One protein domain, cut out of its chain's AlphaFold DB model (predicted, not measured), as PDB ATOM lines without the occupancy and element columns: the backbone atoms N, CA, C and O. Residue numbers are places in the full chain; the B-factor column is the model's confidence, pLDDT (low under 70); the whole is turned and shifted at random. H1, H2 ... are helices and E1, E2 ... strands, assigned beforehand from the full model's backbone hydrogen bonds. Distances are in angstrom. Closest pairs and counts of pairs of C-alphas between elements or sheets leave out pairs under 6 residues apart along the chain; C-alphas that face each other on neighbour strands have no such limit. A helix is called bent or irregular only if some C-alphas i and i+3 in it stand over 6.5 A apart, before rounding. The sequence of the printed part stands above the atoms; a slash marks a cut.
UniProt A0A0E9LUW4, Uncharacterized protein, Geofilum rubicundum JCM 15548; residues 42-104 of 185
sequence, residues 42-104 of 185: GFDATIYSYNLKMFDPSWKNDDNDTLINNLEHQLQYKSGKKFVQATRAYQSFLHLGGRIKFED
ATOM      1  N   GLY A  42     146.451 113.881 146.598       93.62
ATOM      2  CA  GLY A  42     147.423 114.974 146.679       93.62
ATOM      3  C   GLY A  42     147.060 116.092 147.657       93.62
ATOM      4  O   GLY A  42     147.693 117.142 147.630       93.62
ATOM      5  N   PHE A  43     146.054 115.893 148.511       93.56
ATOM      6  CA  PHE A  43     145.742 116.842 149.578       93.56
ATOM      7  C   PHE A  43     146.630 116.616 150.794       93.56
ATOM      8  O   PHE A  43     146.947 115.479 151.127       93.56
ATOM      9  N   ASP A  44     146.890 117.680 151.547       94.38
ATOM     10  CA  ASP A  44     147.343 117.552 152.926       94.38
ATOM     11  C   ASP A  44     146.168 117.203 153.843       94.38
ATOM     12  O   ASP A  44     145.125 117.861 153.827       94.38
ATOM     13  N   ALA A  45     146.350 116.208 154.713       95.31
ATOM     14  CA  ALA A  45     145.334 115.809 155.682       95.31
ATOM     15  C   ALA A  45     145.875 115.828 157.116       95.31
ATOM     16  O   ALA A  45     146.952 115.310 157.418       95.31
ATOM     17  N   THR A  46     145.100 116.420 158.026       96.19
ATOM     18  CA  THR A  46     145.360 116.406 159.471       96.19
ATOM     19  C   THR A  46     144.114 115.920 160.197       96.19
ATOM     20  O   THR A  46     143.021 116.421 159.941       96.19
ATOM     21  N   ILE A  47     144.271 114.965 161.111       95.81
ATOM     22  CA  ILE A  47     143.195 114.465 161.968       95.81
ATOM     23  C   ILE A  47     143.469 114.915 163.397       95.81
ATOM     24  O   ILE A  47     144.468 114.535 164.004       95.81
ATOM     25  N   TYR A  48     142.535 115.683 163.943       95.06
ATOM     26  CA  TYR A  48     142.436 115.923 165.376       95.06
ATOM     27  C   TYR A  48     141.702 114.739 166.002       95.06
ATOM     28  O   TYR A  48     140.534 114.500 165.693       95.06
ATOM     29  N   SER A  49     142.411 113.936 166.794       92.06
ATOM     30  CA  SER A  49     141.897 112.656 167.281       92.06
ATOM     31  C   SER A  49     141.525 112.724 168.756       92.06
ATOM     32  O   SER A  49     142.366 112.989 169.607       92.06
ATOM     33  N   TYR A  50     140.273 112.370 169.046       91.12
ATOM     34  CA  TYR A  50     139.772 112.085 170.398       91.12
ATOM     35  C   TYR A  50     139.481 110.585 170.578       91.12
ATOM     36  O   TYR A  50     138.769 110.166 171.489       91.12
ATOM     37  N   ASN A  51     139.989 109.750 169.664       91.31
ATOM     38  CA  ASN A  51     139.739 108.316 169.667       91.31
ATOM     39  C   ASN A  51     140.703 107.597 170.621       91.31
ATOM     40  O   ASN A  51     141.684 106.985 170.189       91.31
ATOM     41  N   LEU A  52     140.371 107.629 171.911       92.38
ATOM     42  CA  LEU A  52     141.156 107.011 172.988       92.38
ATOM     43  C   LEU A  52     141.232 105.476 172.904       92.38
ATOM     44  O   LEU A  52     142.033 104.849 173.589       92.38
ATOM     45  N   LYS A  53     140.418 104.836 172.050       92.00
ATOM     46  CA  LYS A  53     140.571 103.398 171.776       92.00
ATOM     47  C   LYS A  53     141.831 103.116 170.957       92.00
ATOM     48  O   LYS A  53     142.436 102.058 171.140       92.00
ATOM     49  N   MET A  54     142.188 104.045 170.067       95.06
ATOM     50  CA  MET A  54     143.309 103.916 169.135       95.06
ATOM     51  C   MET A  54     144.576 104.585 169.654       95.06
ATOM     52  O   MET A  54     145.650 104.002 169.544       95.06
ATOM     53  N   PHE A  55     144.456 105.778 170.233       95.88
ATOM     54  CA  PHE A  55     145.608 106.582 170.623       95.88
ATOM     55  C   PHE A  55     145.620 106.889 172.110       95.88
ATOM     56  O   PHE A  55     144.584 107.212 172.691       95.88
ATOM     57  N   ASP A  56     146.814 106.848 172.687       95.38
ATOM     58  CA  ASP A  56     147.064 107.347 174.030       95.38
ATOM     59  C   ASP A  56     147.480 108.832 173.965       95.38
ATOM     60  O   ASP A  56     148.326 109.181 173.136       95.38
ATOM     61  N   PRO A  57     146.923 109.730 174.801       92.94
ATOM     62  CA  PRO A  57     147.309 111.144 174.814       92.94
ATOM     63  C   PRO A  57     148.796 111.404 175.094       92.94
ATOM     64  O   PRO A  57     149.308 112.460 174.719       92.94
ATOM     65  N   SER A  58     149.507 110.466 175.734       95.00
ATOM     66  CA  SER A  58     150.955 110.573 175.959       95.00
ATOM     67  C   SER A  58     151.769 110.581 174.661       95.00
ATOM     68  O   SER A  58     152.859 111.144 174.644       95.00
ATOM     69  N   TRP A  59     151.211 110.078 173.555       96.50
ATOM     70  CA  TRP A  59     151.850 110.048 172.231       96.50
ATOM     71  C   TRP A  59     151.795 111.392 171.494       96.50
ATOM     72  O   TRP A  59     152.102 111.488 170.309       96.50
ATOM     73  N   LYS A  60     151.369 112.461 172.174       94.19
ATOM     74  CA  LYS A  60     151.191 113.804 171.609       94.19
ATOM     75  C   LYS A  60     152.403 114.328 170.828       94.19
ATOM     76  O   LYS A  60     152.217 115.094 169.885       94.19
ATOM     77  N   ASN A  61     153.609 113.994 171.282       94.88
ATOM     78  CA  ASN A  61     154.860 114.489 170.707       94.88
ATOM     79  C   ASN A  61     155.565 113.437 169.837       94.88
ATOM     80  O   ASN A  61     156.677 113.695 169.380       94.88
ATOM     81  N   ASP A  62     154.944 112.275 169.635       97.06
ATOM     82  CA  ASP A  62     155.509 111.191 168.843       97.06
ATOM     83  C   ASP A  62     155.444 111.541 167.352       97.06
ATOM     84  O   ASP A  62     154.483 112.151 166.869       97.06
ATOM     85  N   ASP A  63     156.475 111.143 166.610       97.44
ATOM     86  CA  ASP A  63     156.479 111.235 165.155       97.44
ATOM     87  C   ASP A  63     155.643 110.115 164.511       97.44
ATOM     88  O   ASP A  63     155.135 109.203 165.173       97.44
ATOM     89  N   ASN A  64     155.467 110.192 163.190       97.69
ATOM     90  CA  ASN A  64     154.653 109.222 162.463       97.69
ATOM     91  C   ASN A  64     155.176 107.788 162.631       97.69
ATOM     92  O   ASN A  64     154.362 106.882 162.799       97.69
ATOM     93  N   ASP A  65     156.494 107.580 162.628       98.12
ATOM     94  CA  ASP A  65     157.096 106.249 162.759       98.12
ATOM     95  C   ASP A  65     156.831 105.653 164.145       98.12
ATOM     96  O   ASP A  65     156.417 104.497 164.270       98.12
ATOM     97  N   THR A  66     156.971 106.461 165.196       98.38
ATOM     98  CA  THR A  66     156.649 106.063 166.569       98.38
ATOM     99  C   THR A  66     155.160 105.748 166.711       98.38
ATOM    100  O   THR A  66     154.804 104.699 167.249       98.38
ATOM    101  N   LEU A  67     154.273 106.578 166.150       98.25
ATOM    102  CA  LEU A  67     152.829 106.320 166.137       98.25
ATOM    103  C   LEU A  67     152.475 105.024 165.390       98.25
ATOM    104  O   LEU A  67     151.645 104.250 165.870       98.25
ATOM    105  N   ILE A  68     153.097 104.764 164.236       98.56
ATOM    106  CA  ILE A  68     152.905 103.535 163.447       98.56
ATOM    107  C   ILE A  68     153.314 102.303 164.259       98.56
ATOM    108  O   ILE A  68     152.562 101.323 164.297       98.56
ATOM    109  N   ASN A  69     154.469 102.363 164.924       98.38
ATOM    110  CA  ASN A  69     154.987 101.277 165.754       98.38
ATOM    111  C   ASN A  69     154.106 101.037 166.981       98.38
ATOM    112  O   ASN A  69     153.762  99.898 167.287       98.38
ATOM    113  N   ASN A  70     153.673 102.104 167.650       98.25
ATOM    114  CA  ASN A  70     152.765 102.017 168.785       98.25
ATOM    115  C   ASN A  70     151.424 101.377 168.388       98.25
ATOM    116  O   ASN A  70     150.914 100.506 169.096       98.25
ATOM    117  N   LEU A  71     150.869 101.760 167.233       97.88
ATOM    118  CA  LEU A  71     149.674 101.147 166.650       97.88
ATOM    119  C   LEU A  71     149.883  99.655 166.331       97.88
ATOM    120  O   LEU A  71     148.999  98.852 166.627       97.88
ATOM    121  N   GLU A  72     151.042  99.268 165.787       97.94
ATOM    122  CA  GLU A  72     151.379  97.857 165.544       97.94
ATOM    123  C   GLU A  72     151.465  97.069 166.853       97.94
ATOM    124  O   GLU A  72     150.848  96.014 166.987       97.94
ATOM    125  N   HIS A  73     152.181  97.594 167.848       98.06
ATOM    126  CA  HIS A  73     152.350  96.941 169.144       98.06
ATOM    127  C   HIS A  73     151.022  96.732 169.869       98.06
ATOM    128  O   HIS A  73     150.839  95.707 170.527       98.06
ATOM    129  N   GLN A  74     150.047  97.635 169.707       97.75
ATOM    130  CA  GLN A  74     148.711  97.419 170.265       97.75
ATOM    131  C   GLN A  74     148.066  96.117 169.762       97.75
ATOM    132  O   GLN A  74     147.306  95.515 170.518       97.75
ATOM    133  N   LEU A  75     148.378  95.633 168.554       96.69
ATOM    134  CA  LEU A  75     147.815  94.389 168.001       96.69
ATOM    135  C   LEU A  75     148.291  93.122 168.718       96.69
ATOM    136  O   LEU A  75     147.656  92.078 168.589       96.69
ATOM    137  N   GLN A  76     149.373  93.202 169.496       97.31
ATOM    138  CA  GLN A  76     149.825  92.095 170.344       97.31
ATOM    139  C   GLN A  76     148.909  91.895 171.561       97.31
ATOM    140  O   GLN A  76     148.801  90.788 172.079       97.31
ATOM    141  N   TYR A  77     148.234  92.963 172.001       97.06
ATOM    142  CA  TYR A  77     147.432  92.981 173.230       97.06
ATOM    143  C   TYR A  77     145.935  93.169 172.972       97.06
ATOM    144  O   TYR A  77     145.102  92.765 173.783       97.06
ATOM    145  N   LYS A  78     145.574  93.801 171.854       94.75
ATOM    146  CA  LYS A  78     144.200  94.126 171.471       94.75
ATOM    147  C   LYS A  78     143.815  93.335 170.230       94.75
ATOM    148  O   LYS A  78     144.544  93.293 169.243       94.75
ATOM    149  N   SER A  79     142.623  92.752 170.259       89.81
ATOM    150  CA  SER A  79     142.083  91.941 169.171       89.81
ATOM    151  C   SER A  79     140.726  92.467 168.695       89.81
ATOM    152  O   SER A  79     140.115  93.348 169.302       89.81
ATOM    153  N   GLY A  80     140.255  91.940 167.564       90.12
ATOM    154  CA  GLY A  80     138.950  92.264 166.989       90.12
ATOM    155  C   GLY A  80     139.051  92.924 165.618       90.12
ATOM    156  O   GLY A  80     139.811  93.868 165.409       90.12
ATOM    157  N   LYS A  81     138.234  92.443 164.672       89.00
ATOM    158  CA  LYS A  81     138.296  92.836 163.253       89.00
ATOM    159  C   LYS A  81     138.277  94.355 163.041       89.00
ATOM    160  O   LYS A  81     139.108  94.877 162.306       89.00
ATOM    161  N   LYS A  82     137.381  95.072 163.735       85.56
ATOM    162  CA  LYS A  82     137.260  96.539 163.632       85.56
ATOM    163  C   LYS A  82     138.498  97.272 164.151       85.56
ATOM    164  O   LYS A  82     138.911  98.255 163.545       85.56
ATOM    165  N   PHE A  83     139.097  96.793 165.241       91.44
ATOM    166  CA  PHE A  83     140.307  97.388 165.804       91.44
ATOM    167  C   PHE A  83     141.507  97.186 164.869       91.44
ATOM    168  O   PHE A  83     142.210  98.144 164.550       91.44
ATOM    169  N   VAL A  84     141.681  95.970 164.337       93.44
ATOM    170  CA  VAL A  84     142.723  95.661 163.342       93.44
ATOM    171  C   VAL A  84     142.554  96.531 162.094       93.44
ATOM    172  O   VAL A  84     143.507  97.156 161.635       93.44
ATOM    173  N   GLN A  85     141.333  96.634 161.566       91.25
ATOM    174  CA  GLN A  85     141.047  97.443 160.382       91.25
ATOM    175  C   GLN A  85     141.320  98.936 160.619       91.25
ATOM    176  O   GLN A  85     141.917  99.590 159.765       91.25
ATOM    177  N   ALA A  86     140.928  99.469 161.781       92.56
ATOM    178  CA  ALA A  86     141.234 100.843 162.164       92.56
ATOM    179  C   ALA A  86     142.748 101.074 162.268       92.56
ATOM    180  O   ALA A  86     143.252 102.039 161.699       92.56
ATOM    181  N   THR A  87     143.472 100.163 162.923       95.88
ATOM    182  CA  THR A  87     144.938 100.207 163.066       95.88
ATOM    183  C   THR A  87     145.616 100.314 161.704       95.88
ATOM    184  O   THR A  87     146.361 101.258 161.450       95.88
ATOM    185  N   ARG A  88     145.280  99.405 160.781       95.44
ATOM    186  CA  ARG A  88     145.848  99.375 159.425       95.44
ATOM    187  C   ARG A  88     145.512 100.637 158.623       95.44
ATOM    188  O   ARG A  88     146.343 101.122 157.855       95.44
ATOM    189  N   ALA A  89     144.317 101.201 158.814       94.50
ATOM    190  CA  ALA A  89     143.926 102.452 158.171       94.50
ATOM    191  C   ALA A  89     144.726 103.658 158.700       94.50
ATOM    192  O   ALA A  89     145.175 104.477 157.900       94.50
ATOM    193  N   TYR A  90     144.964 103.747 160.015       97.19
ATOM    194  CA  TYR A  90     145.822 104.785 160.604       97.19
ATOM    195  C   TYR A  90     147.284 104.658 160.190       97.19
ATOM    196  O   TYR A  90     147.886 105.666 159.837       97.19
ATOM    197  N   GLN A  91     147.834 103.447 160.132       97.88
ATOM    198  CA  GLN A  91     149.189 103.251 159.612       97.88
ATOM    199  C   GLN A  91     149.299 103.693 158.149       97.88
ATOM    200  O   GLN A  91     150.217 104.424 157.796       97.88
ATOM    201  N   SER A  92     148.319 103.338 157.309       97.25
ATOM    202  CA  SER A  92     148.279 103.795 155.910       97.25
ATOM    203  C   SER A  92     148.235 105.322 155.805       97.25
ATOM    204  O   SER A  92     148.923 105.903 154.974       97.25
ATOM    205  N   PHE A  93     147.440 105.980 156.651       97.94
ATOM    206  CA  PHE A  93     147.355 107.438 156.711       97.94
ATOM    207  C   PHE A  93     148.695 108.080 157.089       97.94
ATOM    208  O   PHE A  93     149.135 109.011 156.421       97.94
ATOM    209  N   LEU A  94     149.356 107.559 158.125       98.25
ATOM    210  CA  LEU A  94     150.643 108.061 158.612       98.25
ATOM    211  C   LEU A  94     151.767 107.845 157.585       98.25
ATOM    212  O   LEU A  94     152.543 108.767 157.339       98.25
ATOM    213  N   HIS A  95     151.811 106.683 156.919       98.25
ATOM    214  CA  HIS A  95     152.770 106.400 155.840       98.25
ATOM    215  C   HIS A  95     152.600 107.318 154.625       98.25
ATOM    216  O   HIS A  95     153.573 107.628 153.947       98.25
ATOM    217  N   LEU A  96     151.373 107.768 154.348       98.00
ATOM    218  CA  LEU A  96     151.081 108.725 153.278       98.00
ATOM    219  C   LEU A  96     151.374 110.187 153.676       98.00
ATOM    220  O   LEU A  96     151.031 111.094 152.927       98.00
ATOM    221  N   GLY A  97     151.978 110.433 154.844       98.06
ATOM    222  CA  GLY A  97     152.309 111.780 155.328       98.06
ATOM    223  C   GLY A  97     151.168 112.487 156.066       98.06
ATOM    224  O   GLY A  97     151.267 113.672 156.386       98.06
ATOM    225  N   GLY A  98     150.081 111.774 156.370       98.00
ATOM    226  CA  GLY A  98     149.003 112.289 157.202       98.00
ATOM    227  C   GLY A  98     149.481 112.641 158.611       98.00
ATOM    228  O   GLY A  98     150.363 111.988 159.166       98.00
ATOM    229  N   ARG A  99     148.878 113.676 159.207       97.50
ATOM    230  CA  ARG A  99     149.241 114.178 160.544       97.50
ATOM    231  C   ARG A  99     148.148 113.887 161.566       97.50
ATOM    232  O   ARG A  99     146.982 114.189 161.312       97.50
ATOM    233  N   ILE A 100     148.514 113.356 162.731       96.94
ATOM    234  CA  ILE A 100     147.608 113.205 163.881       96.94
ATOM    235  C   ILE A 100     147.935 114.286 164.911       96.94
ATOM    236  O   ILE A 100     149.099 114.547 165.193       96.94
ATOM    237  N   LYS A 101     146.905 114.933 165.461       95.56
ATOM    238  CA  LYS A 101     147.041 115.933 166.524       95.56
ATOM    239  C   LYS A 101     146.125 115.622 167.701       95.56
ATOM    240  O   LYS A 101     145.005 115.148 167.521       95.56
ATOM    241  N   PHE A 102     146.608 115.980 168.885       94.62
ATOM    242  CA  PHE A 102     145.970 115.764 170.186       94.62
ATOM    243  C   PHE A 102     145.651 117.101 170.876       94.62
ATOM    244  O   PHE A 102     145.952 117.300 172.047       94.62
ATOM    245  N   GLU A 103     145.135 118.065 170.113       93.44
ATOM    246  CA  GLU A 103     144.724 119.380 170.626       93.44
ATOM    247  C   GLU A 103     143.265 119.309 171.089       93.44
ATOM    248  O   GLU A 103     142.422 118.722 170.400       93.44
ATOM    249  N   ASP A 104     142.958 119.915 172.233       91.56
ATOM    250  CA  ASP A 104     141.592 119.963 172.753       91.56
ATOM    251  C   ASP A 104     140.649 120.679 171.782       91.56
ATOM    252  O   ASP A 104     141.023 121.625 171.083       91.56
TER     253      ASP A 104
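Overview. This is residues 42 to 104 of the 185 residues of an uncharacterized protein of Geofilum rubicundum JCM 15548 (UniProt A0A0E9LUW4). Two longer helices, H2 and H3, lie side by side as a helical hairpin, and a small parallel pair of strands, E1 and E2, stands at the end of the hairpin where H2 begins and H3 ends. The short helix H1 sits near the first half of H2, and the stretch between E1 and H1 runs out and turns back before H1 begins. The printed part has 63 residues, with three named helices and two named strands in the order E1, H1, H2, H3, E2; the class is mostly helix. The whole is compact, with a radius of gyration of the C-alphas of 11.3 A and spans of 31 by 26 by 18 A.

Along the chain. E1 is residues 46 to 48, beginning at C-alpha 46 at (145.360, 116.406, 159.471). H1 is residues 57 to 61 and is irregular: C-alphas 58 and 61 are 7.6 A apart. H2 is residues 64 to 77, 20.8 A from first to last C-alpha, with C-alpha 64 at (154.653, 109.222, 162.463). H3 is residues 81 to 95, 21.2 A long. E2 is residues 99 to 101, ending at C-alpha 101 at (147.041, 115.933, 166.524).

Arrangement. E1 and E2 are parallel neighbours, with 21 degrees between their directions. C-alphas 46 and 99 face each other at 4.6 A. N 47 and O 99, 2.8 A apart, and N 101 and O 47, 2.9 A apart, are within hydrogen-bond range. E1, H1, H2, H3 and E2 make a strand-helix-strand unit, two parallel neighbour strands with helices between them along the chain. H1 is close to H2 but not clearly touching; their closest C-alphas, of Trp 59 and Leu 67, are 7.2 A apart. H2 and H3 form a hairpin and touch, at a shallow tilt of 16 degrees, opposite ways; their closest C-alphas, of Ile 68 and Gln 91, are 5.3 A apart. The closest C-alphas of H3 and E2, of Leu 94 and Ile 100, are 8.0 A apart. E1 is apart from H2 and H3, and H1 is apart from H3. Each O i to N i+4 pair is within hydrogen-bond range in H3, against 7 of 10 in H2 and 0 of 1 in H1, where 1 of 2 O i to N i+3 pairs is within range.

Size, cuts and confidence. The two C-alphas farthest apart, of Gly 42 and Tyr 77, are 34.5 A apart. The printed part, residues 42 to 104, has no cut. The links H1 to H2, H2 to H3 and H3 to E2 are tight, the link E1 to H1 is short, and no link is long. The mean pLDDT of the printed part is 95.3, and no printed residue is under 70.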